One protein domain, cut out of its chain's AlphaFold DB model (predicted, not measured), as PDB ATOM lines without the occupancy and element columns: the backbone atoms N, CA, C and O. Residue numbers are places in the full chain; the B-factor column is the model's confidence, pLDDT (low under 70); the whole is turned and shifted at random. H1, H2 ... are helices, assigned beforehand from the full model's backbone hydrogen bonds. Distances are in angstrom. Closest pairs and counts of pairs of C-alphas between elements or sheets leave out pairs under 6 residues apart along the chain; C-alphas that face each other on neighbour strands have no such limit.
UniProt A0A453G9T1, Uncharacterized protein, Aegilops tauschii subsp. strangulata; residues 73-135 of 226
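This is residues 73 to 135 of the 226 residues of an uncharacterized protein of Aegilops tauschii subsp. strangulata (UniProt A0A453G9T1). The longest helix, H3, and H4 form a helical hairpin, and short H1 packs on both, so that the centres of H1, H3 and H4 make a triangle. Short H2 stands crosswise at one end of this group, by the last residue of H1 and the early part of H3. The printed part has 63 residues with four named helices, in the order H1, H2, H3, H4, and no named strand; the class is all helix. The whole is compact, with a radius of gyration of the C-alphas of 10.9 A, and its outline is flat, spanning 31 by 28 by 15 A.

H3, residues 98 to 112, touches H4, residues 121 to 130, at a shallow tilt of 25 degrees, opposite ways, as a hairpin. Their closest C-alphas, those of Lys 101 and Leu 130, are 5.8 A apart. H1, residues 79 to 84, is the hub, touching the three other helices. H3 touches H1 with residues 104 to 108 alone; the closest C-alphas, those of Cys 80 and Leu 104, are 5.3 A apart. These two run opposite ways at a shallow tilt of 34 degrees, only just short of steep. H1 touches H4 at a steep tilt of 48 degrees, the same way, with the C-alphas of Thr 81 and Asp 123 closest at 5.6 A. H2, residues 89 to 95, only just touches H1, with 3 pairs of C-alphas within 8 A, the closest those of Ala 84 and Leu 95 at 7.7 A. Their lines are only just about perpendicular, at 73 degrees. H2 and H3 are close but not clearly touching, about perpendicular at 82 degrees; the closest C-alphas, those of Leu 95 and Lys 101, are 5.9 A apart. H2 and H4 are only just apart, their closest C-alphas 8.4 A from each other. In H1, H2, H3 and H4 every O i to N i+4 pair is within hydrogen-bond range.

H3, from Leu 98 to Thr 112, is 20.8 A long from first to last C-alpha, beginning at C-alpha 98 at (-28.670, -36.763, -41.453). H4, from Glu 121 to Leu 130, measures 14.2 A and ends with C-alpha 130 at (-23.928, -41.989, -46.941). H1, from Val 79 to Ala 84, measures 8.9 A and begins with C-alpha 79 at (-11.278, -43.434, -40.072). H2, from Glu 89 to Leu 95, measures 9.8 A.

The two C-alphas farthest apart, those of Glu 89 and Lys 117, are 32.1 A from each other. The links H1 to H2 and H2 to H3 are tight, with 4 and 2 residues, and the link H3 to H4 is short, with 8. The printed part has no cut. Its mean pLDDT is 89.9, and no printed residue is under 70.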
ATOM      1  N   ASN A  73      -5.793 -50.499 -41.225       72.75
ATOM      2  CA  ASN A  73      -4.826 -51.433 -41.831       72.75
ATOM      3  C   ASN A  73      -4.395 -51.049 -43.267       72.75
ATOM      4  O   ASN A  73      -3.911 -51.888 -44.019       72.75
ATOM      5  N   GLY A  74      -4.557 -49.775 -43.652       74.06
ATOM      6  CA  GLY A  74      -4.359 -49.298 -45.026       74.06
ATOM      7  C   GLY A  74      -5.535 -49.559 -45.981       74.06
ATOM      8  O   GLY A  74      -5.462 -49.188 -47.146       74.06
ATOM      9  N   GLU A  75      -6.625 -50.156 -45.504       82.25
ATOM     10  CA  GLU A  75      -7.828 -50.496 -46.274       82.25
ATOM     11  C   GLU A  75      -8.788 -49.311 -46.472       82.25
ATOM     12  O   GLU A  75      -9.673 -49.376 -47.326       82.25
ATOM     13  N   ALA A  76      -8.637 -48.235 -45.696       89.06
ATOM     14  CA  ALA A  76      -9.424 -47.006 -45.805       89.06
ATOM     15  C   ALA A  76      -8.540 -45.765 -45.630       89.06
ATOM     16  O   ALA A  76      -7.643 -45.748 -44.777       89.06
ATOM     17  N   GLY A  77      -8.809 -44.740 -46.439       89.69
ATOM     18  CA  GLY A  77      -8.158 -43.435 -46.395       89.69
ATOM     19  C   GLY A  77      -8.650 -42.554 -45.247       89.69
ATOM     20  O   GLY A  77      -7.901 -41.695 -44.787       89.69
ATOM     21  N   SER A  78      -9.862 -42.809 -44.742       91.19
ATOM     22  CA  SER A  78     -10.428 -42.136 -43.568       91.19
ATOM     23  C   SER A  78     -10.840 -43.122 -42.476       91.19
ATOM     24  O   SER A  78     -11.337 -44.214 -42.743       91.19
ATOM     25  N   VAL A  79     -10.710 -42.702 -41.216       90.06
ATOM     26  CA  VAL A  79     -11.278 -43.434 -40.072       90.06
ATOM     27  C   VAL A  79     -12.812 -43.348 -40.070       90.06
ATOM     28  O   VAL A  79     -13.478 -44.294 -39.653       90.06
ATOM     29  N   CYS A  80     -13.394 -42.271 -40.611       92.25
ATOM     30  CA  CYS A  80     -14.846 -42.135 -40.755       92.25
ATOM     31  C   CYS A  80     -15.451 -43.205 -41.677       92.25
ATOM     32  O   CYS A  80     -16.606 -43.569 -41.489       92.25
ATOM     33  N   THR A  81     -14.674 -43.760 -42.611       93.44
ATOM     34  CA  THR A  81     -15.089 -44.891 -43.457       93.44
ATOM     35  C   THR A  81     -15.316 -46.158 -42.640       93.44
ATOM     36  O   THR A  81     -16.266 -46.889 -42.895       93.44
ATOM     37  N   LEU A  82     -14.477 -46.413 -41.631       90.69
ATOM     38  CA  LEU A  82     -14.646 -47.571 -40.750       90.69
ATOM     39  C   LEU A  82     -15.921 -47.441 -39.917       90.69
ATOM     40  O   LEU A  82     -16.654 -48.410 -39.777       90.69
ATOM     41  N   LEU A  83     -16.198 -46.233 -39.418       90.19
ATOM     42  CA  LEU A  83     -17.409 -45.942 -38.648       90.19
ATOM     43  C   LEU A  83     -18.673 -46.003 -39.515       90.19
ATOM     44  O   LEU A  83     -19.694 -46.508 -39.071       90.19
ATOM     45  N   ALA A  84     -18.610 -45.510 -40.753       91.62
ATOM     46  CA  ALA A  84     -19.734 -45.560 -41.686       91.62
ATOM     47  C   ALA A  84     -20.074 -46.988 -42.143       91.62
ATOM     48  O   ALA A  84     -21.213 -47.249 -42.519       91.62
ATOM     49  N   ASN A  85     -19.091 -47.890 -42.105       90.62
ATOM     50  CA  ASN A  85     -19.245 -49.299 -42.453       90.62
ATOM     51  C   ASN A  85     -19.447 -50.195 -41.220       90.62
ATOM     52  O   ASN A  85     -19.425 -51.417 -41.358       90.62
ATOM     53  N   ASP A  86     -19.617 -49.627 -40.021       86.62
ATOM     54  CA  ASP A  86     -20.020 -50.423 -38.867       86.62
ATOM     55  C   ASP A  86     -21.464 -50.906 -39.059       86.62
ATOM     56  O   ASP A  86     -22.369 -50.132 -39.376       86.62
ATOM     57  N   HIS A  87     -21.661 -52.210 -38.896       81.88
ATOM     58  CA  HIS A  87     -22.935 -52.890 -39.105       81.88
ATOM     59  C   HIS A  87     -23.636 -53.242 -37.788       81.88
ATOM     60  O   HIS A  87     -24.590 -54.020 -37.798       81.88
ATOM     61  N   SER A  88     -23.165 -52.704 -36.660       88.25
ATOM     62  CA  SER A  88     -23.877 -52.792 -35.386       88.25
ATOM     63  C   SER A  88     -25.250 -52.103 -35.461       88.25
ATOM     64  O   SER A  88     -25.437 -51.120 -36.183       88.25
ATOM     65  N   GLU A  89     -26.230 -52.618 -34.713       88.44
ATOM     66  CA  GLU A  89     -27.575 -52.024 -34.631       88.44
ATOM     67  C   GLU A  89     -27.507 -50.577 -34.116       88.44
ATOM     68  O   GLU A  89     -28.204 -49.685 -34.607       88.44
ATOM     69  N   GLU A  90     -26.600 -50.314 -33.174       85.94
ATOM     70  CA  GLU A  90     -26.331 -48.988 -32.633       85.94
ATOM     71  C   GLU A  90     -25.794 -48.032 -33.706       85.94
ATOM     72  O   GLU A  90     -26.265 -46.893 -33.807       85.94
ATOM     73  N   ALA A  91     -24.850 -48.482 -34.543       86.06
ATOM     74  CA  ALA A  91     -24.351 -47.683 -35.658       86.06
ATOM     75  C   ALA A  91     -25.463 -47.376 -36.667       86.06
ATOM     76  O   ALA A  91     -25.611 -46.223 -37.074       86.06
ATOM     77  N   TYR A  92     -26.307 -48.353 -37.015       87.00
ATOM     78  CA  TYR A  92     -27.449 -48.118 -37.903       87.00
ATOM     79  C   TYR A  92     -28.434 -47.094 -37.338       87.00
ATOM     80  O   TYR A  92     -28.887 -46.220 -38.084       87.00
ATOM     81  N   ALA A  93     -28.746 -47.165 -36.042       89.69
ATOM     82  CA  ALA A  93     -29.611 -46.198 -35.376       89.69
ATOM     83  C   ALA A  93     -29.023 -44.776 -35.440       89.69
ATOM     84  O   ALA A  93     -29.733 -43.829 -35.787       89.69
ATOM     85  N   LEU A  94     -27.719 -44.623 -35.191       86.62
ATOM     86  CA  LEU A  94     -27.020 -43.336 -35.295       86.62
ATOM     87  C   LEU A  94     -26.975 -42.811 -36.736       86.62
ATOM     88  O   LEU A  94     -27.205 -41.624 -36.974       86.62
ATOM     89  N   LEU A  95     -26.736 -43.691 -37.711       89.31
ATOM     90  CA  LEU A  95     -26.697 -43.353 -39.134       89.31
ATOM     91  C   LEU A  95     -28.071 -42.962 -39.700       89.31
ATOM     92  O   LEU A  95     -28.135 -42.442 -40.815       89.31
ATOM     93  N   GLN A  96     -29.181 -43.131 -38.971       89.25
ATOM     94  CA  GLN A  96     -30.458 -42.524 -39.372       89.25
ATOM     95  C   GLN A  96     -30.415 -40.990 -39.313       89.25
ATOM     96  O   GLN A  96     -31.113 -40.333 -40.086       89.25
ATOM     97  N   SER A  97     -29.556 -40.411 -38.466       91.50
ATOM     98  CA  SER A  97     -29.366 -38.963 -38.395       91.50
ATOM     99  C   SER A  97     -28.645 -38.429 -39.637       91.50
ATOM    100  O   SER A  97     -27.524 -38.834 -39.964       91.50
ATOM    101  N   LEU A  98     -29.277 -37.468 -40.320       91.06
ATOM    102  CA  LEU A  98     -28.670 -36.763 -41.453       91.06
ATOM    103  C   LEU A  98     -27.424 -35.976 -41.034       91.06
ATOM    104  O   LEU A  98     -26.472 -35.894 -41.810       91.06
ATOM    105  N   ASP A  99     -27.401 -35.454 -39.809       93.44
ATOM    106  CA  ASP A  99     -26.272 -34.688 -39.282       93.44
ATOM    107  C   ASP A  99     -25.058 -35.588 -39.035       93.44
ATOM    108  O   ASP A  99     -23.946 -35.246 -39.435       93.44
ATOM    109  N   ILE A 100     -25.270 -36.792 -38.485       93.12
ATOM    110  CA  ILE A 100     -24.203 -37.795 -38.319       93.12
ATOM    111  C   ILE A 100     -23.675 -38.257 -39.678       93.12
ATOM    112  O   ILE A 100     -22.460 -38.287 -39.887       93.12
ATOM    113  N   LYS A 101     -24.563 -38.544 -40.639       93.81
ATOM    114  CA  LYS A 101     -24.154 -38.874 -42.014       93.81
ATOM    115  C   LYS A 101     -23.307 -37.765 -42.632       93.81
ATOM    116  O   LYS A 101     -22.289 -38.049 -43.258       93.81
ATOM    117  N   LYS A 102     -23.703 -36.504 -42.441       94.69
ATOM    118  CA  LYS A 102     -22.983 -35.335 -42.957       94.69
ATOM    119  C   LYS A 102     -21.622 -35.156 -42.288       94.69
ATOM    120  O   LYS A 102     -20.660 -34.853 -42.991       94.69
ATOM    121  N   LEU A 103     -21.522 -35.386 -40.977       95.50
ATOM    122  CA  LEU A 103     -20.258 -35.368 -40.236       95.50
ATOM    123  C   LEU A 103     -19.287 -36.439 -40.750       95.50
ATOM    124  O   LEU A 103     -18.142 -36.121 -41.072       95.50
ATOM    125  N   LEU A 104     -19.752 -37.685 -40.885       95.38
ATOM    126  CA  LEU A 104     -18.937 -38.787 -41.403       95.38
ATOM    127  C   LEU A 104     -18.520 -38.542 -42.853       95.38
ATOM    128  O   LEU A 104     -17.343 -38.674 -43.183       95.38
ATOM    129  N   LEU A 105     -19.457 -38.116 -43.706       96.12
ATOM    130  CA  LEU A 105     -19.180 -37.783 -45.100       96.12
ATOM    131  C   LEU A 105     -18.114 -36.685 -45.198       96.12
ATOM    132  O   LEU A 105     -17.141 -36.847 -45.927       96.12
ATOM    133  N   ALA A 106     -18.258 -35.592 -44.447       97.00
ATOM    134  CA  ALA A 106     -17.282 -34.509 -44.431       97.00
ATOM    135  C   ALA A 106     -15.885 -34.989 -44.004       97.00
ATOM    136  O   ALA A 106     -14.902 -34.619 -44.646       97.00
ATOM    137  N   GLY A 107     -15.796 -35.850 -42.982       95.06
ATOM    138  CA  GLY A 107     -14.538 -36.465 -42.553       95.06
ATOM    139  C   GLY A 107     -13.863 -37.260 -43.674       95.06
ATOM    140  O   GLY A 107     -12.703 -37.002 -43.997       95.06
ATOM    141  N   ILE A 108     -14.617 -38.138 -44.350       95.44
ATOM    142  CA  ILE A 108     -14.099 -38.924 -45.480       95.44
ATOM    143  C   ILE A 108     -13.620 -38.007 -46.610       95.44
ATOM    144  O   ILE A 108     -12.539 -38.213 -47.164       95.44
ATOM    145  N   LEU A 109     -14.388 -36.973 -46.962       95.94
ATOM    146  CA  LEU A 109     -14.026 -36.063 -48.052       95.94
ATOM    147  C   LEU A 109     -12.783 -35.223 -47.728       95.94
ATOM    148  O   LEU A 109     -11.967 -35.003 -48.621       95.94
ATOM    149  N   LEU A 110     -12.608 -34.778 -46.481       94.50
ATOM    150  CA  LEU A 110     -11.413 -34.043 -46.061       94.50
ATOM    151  C   LEU A 110     -10.162 -34.931 -46.088       94.50
ATOM    152  O   LEU A 110      -9.142 -34.524 -46.644       94.50
ATOM    153  N   ASP A 111     -10.251 -36.155 -45.565       93.12
ATOM    154  CA  ASP A 111      -9.125 -37.100 -45.518       93.12
ATOM    155  C   ASP A 111      -8.693 -37.576 -46.911       93.12
ATOM    156  O   ASP A 111      -7.502 -37.681 -47.216       93.12
ATOM    157  N   THR A 112      -9.665 -37.832 -47.786       94.06
ATOM    158  CA  THR A 112      -9.425 -38.379 -49.131       94.06
ATOM    159  C   THR A 112      -9.240 -37.306 -50.206       94.06
ATOM    160  O   THR A 112      -9.011 -37.633 -51.379       94.06
ATOM    161  N   ASN A 113      -9.346 -36.026 -49.825       94.00
ATOM    162  CA  ASN A 113      -9.397 -34.881 -50.730       94.00
ATOM    163  C   ASN A 113     -10.464 -35.082 -51.822       94.00
ATOM    164  O   ASN A 113     -10.154 -35.102 -53.016       94.00
ATOM    165  N   ASN A 114     -11.710 -35.303 -51.398       95.00
ATOM    166  CA  ASN A 114     -12.867 -35.603 -52.243       95.00
ATOM    167  C   ASN A 114     -12.639 -36.814 -53.167       95.00
ATOM    168  O   ASN A 114     -12.861 -36.729 -54.374       95.00
ATOM    169  N   LEU A 115     -12.173 -37.932 -52.594       93.62
ATOM    170  CA  LEU A 115     -11.925 -39.197 -53.299       93.62
ATOM    171  C   LEU A 115     -10.947 -39.081 -54.490       93.62
ATOM    172  O   LEU A 115     -11.155 -39.703 -55.528       93.62
ATOM    173  N   SER A 116      -9.897 -38.254 -54.381       88.12
ATOM    174  CA  SER A 116      -9.009 -37.965 -55.528       88.12
ATOM    175  C   SER A 116      -7.634 -38.637 -55.503       88.12
ATOM    176  O   SER A 116      -7.115 -38.960 -56.570       88.12
ATOM    177  N   LYS A 117      -6.986 -38.796 -54.338       70.88
ATOM    178  CA  LYS A 117      -5.583 -39.282 -54.280       70.88
ATOM    179  C   LYS A 117      -5.271 -40.292 -53.180       70.88
ATOM    180  O   LYS A 117      -4.358 -41.089 -53.360       70.88
ATOM    181  N   VAL A 118      -5.975 -40.243 -52.052       72.69
ATOM    182  CA  VAL A 118      -5.726 -41.113 -50.884       72.69
ATOM    183  C   VAL A 118      -7.027 -41.819 -50.495       72.69
ATOM    184  O   VAL A 118      -7.402 -41.833 -49.331       72.69
ATOM    185  N   CYS A 119      -7.765 -42.333 -51.482       85.38
ATOM    186  CA  CYS A 119      -8.998 -43.085 -51.248       85.38
ATOM    187  C   CYS A 119      -8.845 -44.550 -51.644       85.38
ATOM    188  O   CYS A 119      -8.197 -44.875 -52.639       85.38
ATOM    189  N   SER A 120      -9.490 -45.417 -50.877       90.56
ATOM    190  CA  SER A 120      -9.742 -46.807 -51.222       90.56
ATOM    191  C   SER A 120     -11.148 -46.983 -51.803       90.56
ATOM    192  O   SER A 120     -11.998 -46.087 -51.751       90.56
ATOM    193  N   GLU A 121     -11.422 -48.181 -52.317       92.12
ATOM    194  CA  GLU A 121     -12.778 -48.571 -52.721       92.12
ATOM    195  C   GLU A 121     -13.765 -48.494 -51.547       92.12
ATOM    196  O   GLU A 121     -14.901 -48.063 -51.737       92.12
ATOM    197  N   LYS A 122     -13.318 -48.798 -50.317       93.50
ATOM    198  CA  LYS A 122     -14.156 -48.691 -49.112       93.50
ATOM    199  C   LYS A 122     -14.593 -47.253 -48.847       93.50
ATOM    200  O   LYS A 122     -15.738 -47.041 -48.463       93.50
ATOM    201  N   ASP A 123     -13.715 -46.271 -49.072       94.94
ATOM    202  CA  ASP A 123     -14.083 -44.855 -48.935       94.94
ATOM    203  C   ASP A 123     -15.151 -44.473 -49.972       94.94
ATOM    204  O   ASP A 123     -16.115 -43.773 -49.660       94.94
ATOM    205  N   SER A 124     -15.012 -44.967 -51.206       94.19
ATOM    206  CA  SER A 124     -15.969 -44.707 -52.288       94.19
ATOM    207  C   SER A 124     -17.335 -45.344 -52.025       94.19
ATOM    208  O   SER A 124     -18.368 -44.718 -52.277       94.19
ATOM    209  N   GLU A 125     -17.353 -46.570 -51.506       93.88
ATOM    210  CA  GLU A 125     -18.570 -47.275 -51.106       93.88
ATOM    211  C   GLU A 125     -19.257 -46.583 -49.924       93.88
ATOM    212  O   GLU A 125     -20.447 -46.281 -50.007       93.88
ATOM    213  N   ALA A 126     -18.507 -46.223 -48.877       94.88
ATOM    214  CA  ALA A 126     -19.042 -45.497 -47.729       94.88
ATOM    215  C   ALA A 126     -19.665 -44.157 -48.151       94.88
ATOM    216  O   ALA A 126     -20.784 -43.840 -47.755       94.88
ATOM    217  N   VAL A 127     -18.996 -43.391 -49.023       95.44
ATOM    218  CA  VAL A 127     -19.553 -42.142 -49.568       95.44
ATOM    219  C   VAL A 127     -20.840 -42.394 -50.354       95.44
ATOM    220  O   VAL A 127     -21.791 -41.626 -50.203       95.44
ATOM    221  N   ARG A 128     -20.910 -43.457 -51.168       93.19
ATOM    222  CA  ARG A 128     -22.140 -43.825 -51.891       93.19
ATOM    223  C   ARG A 128     -23.282 -44.165 -50.939       93.19
ATOM    224  O   ARG A 128     -24.386 -43.669 -51.140       93.19
ATOM    225  N   SER A 129     -23.008 -44.943 -49.898       92.69
ATOM    226  CA  SER A 129     -23.995 -45.321 -48.882       92.69
ATOM    227  C   SER A 129     -24.487 -44.113 -48.081       92.69
ATOM    228  O   SER A 129     -25.692 -43.931 -47.909       92.69
ATOM    229  N   LEU A 130     -23.583 -43.223 -47.660       93.69
ATOM    230  CA  LEU A 130     -23.928 -41.989 -46.941       93.69
ATOM    231  C   LEU A 130     -24.717 -40.994 -47.807       93.69
ATOM    232  O   LEU A 130     -25.491 -40.196 -47.278       93.69
ATOM    233  N   LEU A 131     -24.542 -41.049 -49.130       92.88
ATOM    234  CA  LEU A 131     -25.273 -40.243 -50.111       92.88
ATOM    235  C   LEU A 131     -26.493 -40.955 -50.704       92.88
ATOM    236  O   LEU A 131     -27.101 -40.405 -51.624       92.88
ATOM    237  N   LEU A 132     -26.878 -42.141 -50.224       88.00
ATOM    238  CA  LEU A 132     -28.024 -42.865 -50.774       88.00
ATOM    239  C   LEU A 132     -29.286 -41.981 -50.727       88.00
ATOM    240  O   LEU A 132     -29.654 -41.446 -49.681       88.00
ATOM    241  N   GLY A 133     -29.928 -41.784 -51.883       80.69
ATOM    242  CA  GLY A 133     -31.058 -40.853 -52.038       80.69
ATOM    243  C   GLY A 133     -30.670 -39.388 -52.300       80.69
ATOM    244  O   GLY A 133     -31.530 -38.510 -52.317       80.69
ATOM    245  N   SER A 134     -29.387 -39.098 -52.524       84.06
ATOM    246  CA  SER A 134     -28.846 -37.788 -52.900       84.06
ATOM    247  C   SER A 134     -27.986 -37.868 -54.166       84.06
ATOM    248  O   SER A 134     -27.551 -38.939 -54.578       84.06
ATOM    249  N   SER A 135     -27.746 -36.724 -54.815       84.81
ATOM    250  CA  SER A 135     -26.911 -36.661 -56.018       84.81
ATOM    251  C   SER A 135     -25.418 -36.559 -55.684       84.81
ATOM    252  O   SER A 135     -25.032 -35.969 -54.673       84.81
TER     253      SER A 135